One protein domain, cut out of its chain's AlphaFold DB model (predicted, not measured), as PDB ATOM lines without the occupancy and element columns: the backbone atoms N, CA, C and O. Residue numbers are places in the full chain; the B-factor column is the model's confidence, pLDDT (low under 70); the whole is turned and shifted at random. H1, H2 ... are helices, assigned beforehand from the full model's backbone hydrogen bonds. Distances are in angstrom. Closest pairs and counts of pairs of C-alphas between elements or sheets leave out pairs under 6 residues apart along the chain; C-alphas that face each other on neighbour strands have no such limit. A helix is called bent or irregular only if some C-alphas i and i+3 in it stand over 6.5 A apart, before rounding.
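What this domain is: This is residues 83 to 144 of the 145 residues of an uncharacterized protein of Pseudomonas sp. Leaf58 (UniProt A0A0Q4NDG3). Two long helices, H1 and H2, run opposite ways loosely side by side; the short H3 stands crosswise at the end where H1 begins and H2 ends, and H4 folds back from it to pack on H1 on the side facing the gap. The printed part has 62 residues, with four named helices in the order H1, H2, H3, H4 and no named strand: all helix. It is compact, with a radius of gyration of the C-alphas of 11.4 A, and elongated, spanning 34 by 17 by 17 A.

Where its parts are: H1, residues 83 to 102, begins at C-alpha 83 (122.083, 101.821, 108.801) and is 30.2 A long. It is irregular, with C-alphas 87 and 90 7.0 A apart and a kink of 29 degrees near residue 90. H2, residues 108 to 123, is 23.6 A long. H3 is residues 125 to 133. H4, residues 136 to 142, ends at C-alpha 142 (136.884, 116.915, 102.457); it is neither bent nor irregular, but only just: C-alphas 139 and 142 are 6.2 A apart.

How they stand to each other: H1 and H2 form a helical hairpin at a shallow tilt of 16 degrees. They only just touch, with 3 pairs of C-alphas within 8 A, through residues 86 to 93 and 114 to 118 alone; the closest C-alphas, of Val 93 and Ile 114, are 7.6 A apart. H2, with residues 120 to 122 alone, touches H3 only at the corner, about perpendicular at 77 degrees; the closest C-alphas are those of Ala 121 and Ala 128, 4.6 A. H3 is close to H1 but not clearly touching, the closest C-alphas being Arg 85 and Val 132 at 6.5 A. H4 touches H1 at a steep tilt of 47 degrees, the same way, with the C-alphas of Ala 92 and Leu 137 closest at 5.7 A. H2 and H4 are near each other. Every O i to N i+4 pair is within hydrogen-bond range in H3, against 13 of 16 in H1, 10 of 12 in H2 and 2 of 3 in H4.

The domain as a whole: The two C-alphas farthest apart are those of Gly 104 and Pro 125, 34.0 A. The printed part has no cut, and its three links are tight. Mean pLDDT of the printed part is 88.3; residues 143 to 144 are under 70.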
ATOM      1  N   TYR A  83     121.632 103.216 108.855       93.38
ATOM      2  CA  TYR A  83     122.083 101.821 108.801       93.38
ATOM      3  C   TYR A  83     122.418 101.387 107.369       93.38
ATOM      4  O   TYR A  83     123.512 100.889 107.087       93.38
ATOM      5  N   ALA A  84     121.495 101.631 106.436       92.19
ATOM      6  CA  ALA A  84     121.683 101.300 105.026       92.19
ATOM      7  C   ALA A  84     122.874 102.059 104.423       92.19
ATOM      8  O   ALA A  84     123.612 101.516 103.599       92.19
ATOM      9  N   ARG A  85     123.104 103.305 104.857       93.00
ATOM     10  CA  ARG A  85     124.309 104.051 104.490       93.00
ATOM     11  C   ARG A  85     125.556 103.420 105.081       93.00
ATOM     12  O   ARG A  85     126.496 103.204 104.326       93.00
ATOM     13  N   MET A  86     125.592 103.082 106.363       91.62
ATOM     14  CA  MET A  86     126.754 102.455 107.005       91.62
ATOM     15  C   MET A  86     127.192 101.178 106.274       91.62
ATOM     16  O   MET A  86     128.382 100.994 106.041       91.62
ATOM     17  N   GLN A  87     126.256 100.371 105.762       90.62
ATOM     18  CA  GLN A  87     126.586  99.217 104.908       90.62
ATOM     19  C   GLN A  87     127.350  99.589 103.623       90.62
ATOM     20  O   GLN A  87     128.159  98.810 103.120       90.62
ATOM     21  N   GLN A  88     127.112 100.782 103.075       90.31
ATOM     22  CA  GLN A  88     127.786 101.296 101.877       90.31
ATOM     23  C   GLN A  88     129.150 101.938 102.186       90.31
ATOM     24  O   GLN A  88     129.932 102.174 101.260       90.31
ATOM     25  N   PHE A  89     129.454 102.225 103.459       91.06
ATOM     26  CA  PHE A  89     130.633 102.992 103.867       91.06
ATOM     27  C   PHE A  89     131.939 102.361 103.382       91.06
ATOM     28  O   PHE A  89     132.764 103.031 102.762       91.06
ATOM     29  N   LEU A  90     132.097 101.048 103.564       88.56
ATOM     30  CA  LEU A  90     133.304 100.316 103.164       88.56
ATOM     31  C   LEU A  90     133.590 100.413 101.665       88.56
ATOM     32  O   LEU A  90     134.748 100.532 101.264       88.56
ATOM     33  N   GLY A  91     132.542 100.397 100.837       90.31
ATOM     34  CA  GLY A  91     132.670 100.576  99.393       90.31
ATOM     35  C   GLY A  91     133.199 101.967  99.042       90.31
ATOM     36  O   GLY A  91     134.131 102.095  98.246       90.31
ATOM     37  N   ALA A  92     132.667 103.005  99.694       91.50
ATOM     38  CA  ALA A  92     133.136 104.376  99.514       91.50
ATOM     39  C   ALA A  92     134.590 104.556  99.986       91.50
ATOM     40  O   ALA A  92     135.402 105.151  99.274       91.50
ATOM     41  N   VAL A  93     134.951 103.987 101.141       90.38
ATOM     42  CA  VAL A  93     136.328 103.993 101.660       90.38
ATOM     43  C   VAL A  93     137.274 103.291 100.687       90.38
ATOM     44  O   VAL A  93     138.315 103.849 100.338       90.38
ATOM     45  N   ALA A  94     136.917 102.104 100.191       90.00
ATOM     46  CA  ALA A  94     137.736 101.362  99.234       90.00
ATOM     47  C   ALA A  94     137.978 102.155  97.940       90.00
ATOM     48  O   ALA A  94     139.108 102.204  97.446       90.00
ATOM     49  N   GLN A  95     136.944 102.828  97.428       91.44
ATOM     50  CA  GLN A  95     137.054 103.676  96.246       91.44
ATOM     51  C   GLN A  95     138.023 104.846  96.470       91.44
ATOM     52  O   GLN A  95     138.955 105.033  95.685       91.44
ATOM     53  N   VAL A  96     137.868 105.603  97.563       89.69
ATOM     54  CA  VAL A  96     138.762 106.738  97.861       89.69
ATOM     55  C   VAL A  96     140.194 106.261  98.121       89.69
ATOM     56  O   VAL A  96     141.156 106.903  97.693       89.69
ATOM     57  N   ARG A  97     140.363 105.104  98.766       89.19
ATOM     58  CA  ARG A  97     141.680 104.502  98.991       89.19
ATOM     59  C   ARG A  97     142.390 104.193  97.673       89.19
ATOM     60  O   ARG A  97     143.566 104.528  97.528       89.19
ATOM     61  N   ALA A  98     141.681 103.616  96.702       90.19
ATOM     62  CA  ALA A  98     142.225 103.328  95.376       90.19
ATOM     63  C   ALA A  98     142.676 104.608  94.648       90.19
ATOM     64  O   ALA A  98     143.796 104.658  94.135       90.19
ATOM     65  N   GLU A  99     141.860 105.669  94.677       89.88
ATOM     66  CA  GLU A  99     142.211 106.981  94.107       89.88
ATOM     67  C   GLU A  99     143.489 107.557  94.743       89.88
ATOM     68  O   GLU A  99     144.385 108.047  94.051       89.88
ATOM     69  N   ARG A 100     143.620 107.464  96.072       89.88
ATOM     70  CA  ARG A 100     144.797 107.964  96.799       89.88
ATOM     71  C   ARG A 100     146.065 107.176  96.485       89.88
ATOM     72  O   ARG A 100     147.135 107.781  96.407       89.88
ATOM     73  N   ILE A 101     145.962 105.853  96.336       89.38
ATOM     74  CA  ILE A 101     147.089 104.993  95.941       89.38
ATOM     75  C   ILE A 101     147.566 105.378  94.540       89.38
ATOM     76  O   ILE A 101     148.762 105.601  94.354       89.38
ATOM     77  N   ALA A 102     146.642 105.540  93.589       91.38
ATOM     78  CA  ALA A 102     146.968 105.973  92.231       91.38
ATOM     79  C   ALA A 102     147.660 107.351  92.203       91.38
ATOM     80  O   ALA A 102     148.545 107.585  91.385       91.38
ATOM     81  N   ALA A 103     147.306 108.242  93.134       89.88
ATOM     82  CA  ALA A 103     147.911 109.564  93.288       89.88
ATOM     83  C   ALA A 103     149.196 109.595  94.149       89.88
ATOM     84  O   ALA A 103     149.719 110.677  94.416       89.88
ATOM     85  N   GLY A 104     149.694 108.454  94.641       88.38
ATOM     86  CA  GLY A 104     150.903 108.391  95.478       88.38
ATOM     87  C   GLY A 104     150.770 109.066  96.854       88.38
ATOM     88  O   GLY A 104     151.770 109.467  97.452       88.38
ATOM     89  N   LYS A 105     149.545 109.224  97.376       86.69
ATOM     90  CA  LYS A 105     149.293 109.901  98.660       86.69
ATOM     91  C   LYS A 105     149.564 108.992  99.868       86.69
ATOM     92  O   LYS A 105     149.424 107.769  99.811       86.69
ATOM     93  N   ARG A 106     149.889 109.608 101.016       83.38
ATOM     94  CA  ARG A 106     150.085 108.905 102.303       83.38
ATOM     95  C   ARG A 106     148.781 108.244 102.779       83.38
ATOM     96  O   ARG A 106     147.748 108.914 102.840       83.38
ATOM     97  N   GLN A 107     148.868 106.966 103.167       83.62
ATOM     98  CA  GLN A 107     147.722 106.123 103.557       83.62
ATOM     99  C   GLN A 107     147.476 106.100 105.070       83.62
ATOM    100  O   GLN A 107     146.377 106.385 105.519       83.62
ATOM    101  N   LYS A 108     148.523 105.880 105.877       83.56
ATOM    102  CA  LYS A 108     148.394 105.632 107.326       83.56
ATOM    103  C   LYS A 108     147.595 106.699 108.093       83.56
ATOM    104  O   LYS A 108     146.774 106.366 108.935       83.56
ATOM    105  N   ARG A 109     147.840 107.985 107.810       82.25
ATOM    106  CA  ARG A 109     147.105 109.091 108.455       82.25
ATOM    107  C   ARG A 109     145.649 109.150 107.995       82.25
ATOM    108  O   ARG A 109     144.789 109.509 108.781       82.25
ATOM    109  N   TRP A 110     145.400 108.816 106.733       85.75
ATOM    110  CA  TRP A 110     144.062 108.825 106.161       85.75
ATOM    111  C   TRP A 110     143.220 107.687 106.745       85.75
ATOM    112  O   TRP A 110     142.150 107.966 107.267       85.75
ATOM    113  N   ASP A 111     143.754 106.461 106.802       83.81
ATOM    114  CA  ASP A 111     143.066 105.305 107.399       83.81
ATOM    115  C   ASP A 111     142.602 105.596 108.848       83.81
ATOM    116  O   ASP A 111     141.480 105.275 109.223       83.81
ATOM    117  N   SER A 112     143.422 106.295 109.648       82.44
ATOM    118  CA  SER A 112     143.046 106.705 111.012       82.44
ATOM    119  C   SER A 112     141.912 107.735 111.064       82.44
ATOM    120  O   SER A 112     141.159 107.736 112.031       82.44
ATOM    121  N   ILE A 113     141.808 108.625 110.076       83.44
ATOM    122  CA  ILE A 113     140.756 109.652 110.009       83.44
ATOM    123  C   ILE A 113     139.427 109.019 109.589       83.44
ATOM    124  O   ILE A 113     138.384 109.375 110.120       83.44
ATOM    125  N   ILE A 114     139.461 108.033 108.691       84.38
ATOM    126  CA  ILE A 114     138.259 107.324 108.231       84.38
ATOM    127  C   ILE A 114     137.504 106.662 109.381       84.38
ATOM    128  O   ILE A 114     136.278 106.723 109.428       84.38
ATOM    129  N   HIS A 115     138.223 106.073 110.334       83.38
ATOM    130  CA  HIS A 115     137.605 105.492 111.522       83.38
ATOM    131  C   HIS A 115     136.878 106.539 112.378       83.38
ATOM    132  O   HIS A 115     135.811 106.248 112.912       83.38
ATOM    133  N   VAL A 116     137.412 107.762 112.459       86.50
ATOM    134  CA  VAL A 116     136.765 108.870 113.175       86.50
ATOM    135  C   VAL A 116     135.468 109.273 112.481       86.50
ATOM    136  O   VAL A 116     134.455 109.367 113.154       86.50
ATOM    137  N   VAL A 117     135.461 109.405 111.151       85.94
ATOM    138  CA  VAL A 117     134.256 109.790 110.385       85.94
ATOM    139  C   VAL A 117     133.103 108.815 110.620       85.94
ATOM    140  O   VAL A 117     131.973 109.221 110.882       85.94
ATOM    141  N   GLY A 118     133.390 107.515 110.563       87.94
ATOM    142  CA  GLY A 118     132.388 106.494 110.842       87.94
ATOM    143  C   GLY A 118     131.866 106.551 112.282       87.94
ATOM    144  O   GLY A 118     130.674 106.373 112.527       87.94
ATOM    145  N   HIS A 119     132.743 106.843 113.247       88.94
ATOM    146  CA  HIS A 119     132.361 106.964 114.657       88.94
ATOM    147  C   HIS A 119     131.541 108.231 114.922       88.94
ATOM    148  O   HIS A 119     130.553 108.206 115.659       88.94
ATOM    149  N   GLU A 120     131.913 109.338 114.287       90.56
ATOM    150  CA  GLU A 120     131.181 110.597 114.336       90.56
ATOM    151  C   GLU A 120     129.780 110.449 113.746       90.56
ATOM    152  O   GLU A 120     128.828 110.944 114.335       90.56
ATOM    153  N   ALA A 121     129.597 109.672 112.677       90.50
ATOM    154  CA  ALA A 121     128.259 109.381 112.166       90.50
ATOM    155  C   ALA A 121     127.364 108.657 113.195       90.50
ATOM    156  O   ALA A 121     126.155 108.883 113.240       90.50
ATOM    157  N   LEU A 122     127.934 107.833 114.081       89.81
ATOM    158  CA  LEU A 122     127.176 107.181 115.157       89.81
ATOM    159  C   LEU A 122     126.906 108.098 116.354       89.81
ATOM    160  O   LEU A 122     125.911 107.905 117.057       89.81
ATOM    161  N   THR A 123     127.714 109.132 116.572       90.38
ATOM    162  CA  THR A 123     127.651 109.985 117.776       90.38
ATOM    163  C   THR A 123     127.085 111.390 117.526       90.38
ATOM    164  O   THR A 123     126.479 111.966 118.427       90.38
ATOM    165  N   CYS A 124     127.174 111.910 116.301       92.44
ATOM    166  CA  CYS A 124     126.739 113.244 115.888       92.44
ATOM    167  C   CYS A 124     125.522 113.151 114.939       92.44
ATOM    168  O   CYS A 124     125.613 112.526 113.880       92.44
ATOM    169  N   PRO A 125     124.341 113.691 115.310       90.25
ATOM    170  CA  PRO A 125     123.158 113.681 114.442       90.25
ATOM    171  C   PRO A 125     123.353 114.423 113.115       90.25
ATOM    172  O   PRO A 125     122.780 114.019 112.109       90.25
ATOM    173  N   GLU A 126     124.145 115.491 113.111       92.69
ATOM    174  CA  GLU A 126     124.386 116.327 111.937       92.69
ATOM    175  C   GLU A 126     125.192 115.561 110.882       92.69
ATOM    176  O   GLU A 126     124.777 115.487 109.731       92.69
ATOM    177  N   ILE A 127     126.272 114.889 111.296       91.38
ATOM    178  CA  ILE A 127     127.079 114.040 110.403       91.38
ATOM    179  C   ILE A 127     126.272 112.828 109.929       91.38
ATOM    180  O   ILE A 127     126.382 112.419 108.775       91.38
ATOM    181  N   ALA A 128     125.421 112.261 110.791       92.75
ATOM    182  CA  ALA A 128     124.495 111.213 110.379       92.75
ATOM    183  C   ALA A 128     123.530 111.689 109.281       92.75
ATOM    184  O   ALA A 128     123.317 110.971 108.305       92.75
ATOM    185  N   ALA A 129     122.951 112.883 109.434       94.25
ATOM    186  CA  ALA A 129     122.056 113.468 108.441       94.25
ATOM    187  C   ALA A 129     122.794 113.738 107.124       94.25
ATOM    188  O   ALA A 129     122.322 113.323 106.070       94.25
ATOM    189  N   GLU A 130     123.996 114.311 107.186       93.69
ATOM    190  CA  GLU A 130     124.842 114.541 106.011       93.69
ATOM    191  C   GLU A 130     125.194 113.227 105.296       93.69
ATOM    192  O   GLU A 130     125.091 113.120 104.075       93.69
ATOM    193  N   ALA A 131     125.522 112.164 106.038       93.19
ATOM    194  CA  ALA A 131     125.776 110.847 105.454       93.19
ATOM    195  C   ALA A 131     124.537 110.262 104.753       93.19
ATOM    196  O   ALA A 131     124.665 109.554 103.748       93.19
ATOM    197  N   VAL A 132     123.336 110.544 105.264       95.00
ATOM    198  CA  VAL A 132     122.070 110.129 104.649       95.00
ATOM    199  C   VAL A 132     121.782 110.924 103.376       95.00
ATOM    200  O   VAL A 132     121.490 110.305 102.342       95.00
ATOM    201  N   GLU A 133     121.908 112.249 103.439       94.94
ATOM    202  CA  GLU A 133     121.594 113.189 102.361       94.94
ATOM    203  C   GLU A 133     122.634 113.146 101.233       94.94
ATOM    204  O   GLU A 133     122.305 112.813 100.092       94.94
ATOM    205  N   ASP A 134     123.899 113.393 101.565       93.31
ATOM    206  CA  ASP A 134     124.983 113.614 100.603       93.31
ATOM    207  C   ASP A 134     125.817 112.358 100.324       93.31
ATOM    208  O   ASP A 134     126.488 112.249  99.287       93.31
ATOM    209  N   GLY A 135     125.758 111.380 101.228       92.00
ATOM    210  CA  GLY A 135     126.460 110.109 101.103       92.00
ATOM    211  C   GLY A 135     127.958 110.179 101.415       92.00
ATOM    212  O   GLY A 135     128.618 111.217 101.364       92.00
ATOM    213  N   TRP A 136     128.541 109.007 101.675       92.00
ATOM    214  CA  TRP A 136     129.934 108.892 102.121       92.00
ATOM    215  C   TRP A 136     130.960 109.463 101.159       92.00
ATOM    216  O   TRP A 136     131.962 110.009 101.594       92.00
ATOM    217  N   LEU A 137     130.757 109.344  99.845       90.62
ATOM    218  CA  LEU A 137     131.742 109.857  98.894       90.62
ATOM    219  C   LEU A 137     131.897 111.374  98.990       90.62
ATOM    220  O   LEU A 137     133.007 111.847  98.739       90.62
ATOM    221  N   THR A 138     130.825 112.091  99.342       89.25
ATOM    222  CA  THR A 138     130.818 113.543  99.537       89.25
ATOM    223  C   THR A 138     131.529 113.900 100.833       89.25
ATOM    224  O   THR A 138     132.556 114.563 100.758       89.25
ATOM    225  N   LEU A 139     131.120 113.325 101.968       88.44
ATOM    226  CA  LEU A 139     131.808 113.482 103.260       88.44
ATOM    227  C   LEU A 139     133.308 113.174 103.170       88.44
ATOM    228  O   LEU A 139     134.166 113.905 103.657       88.44
ATOM    229  N   LEU A 140     133.661 112.089 102.478       87.94
ATOM    230  CA  LEU A 140     135.047 111.671 102.324       87.94
ATOM    231  C   LEU A 140     135.862 112.586 101.402       87.94
ATOM    232  O   LEU A 140     137.088 112.475 101.429       87.94
ATOM    233  N   ARG A 141     135.245 113.457 100.581       82.19
ATOM    234  CA  ARG A 141     135.970 114.422  99.721       82.19
ATOM    235  C   ARG A 141     136.768 115.420 100.532       82.19
ATOM    236  O   ARG A 141     137.912 115.676 100.161       82.19
ATOM    237  N   ASP A 142     136.225 115.897 101.639       70.19
ATOM    238  CA  ASP A 142     136.884 116.915 102.457       70.19
ATOM    239  C   ASP A 142     138.172 116.378 103.098       70.19
ATOM    240  O   ASP A 142     139.156 117.096 103.277       70.19
ATOM    241  N   PHE A 143     138.242 115.058 103.287       67.06
ATOM    242  CA  PHE A 143     139.428 114.348 103.767       67.06
ATOM    243  C   PHE A 143     140.395 113.910 102.648       67.06
ATOM    244  O   PHE A 143     141.411 113.256 102.921       67.06
ATOM    245  N   ARG A 144     140.115 114.225 101.369       62.88
ATOM    246  CA  ARG A 144     140.986 113.871 100.226       62.88
ATOM    247  C   ARG A 144     142.193 114.791 100.071       62.88
ATOM    248  O   ARG A 144     143.104 114.376  99.347       62.88
TER     249      ARG A 144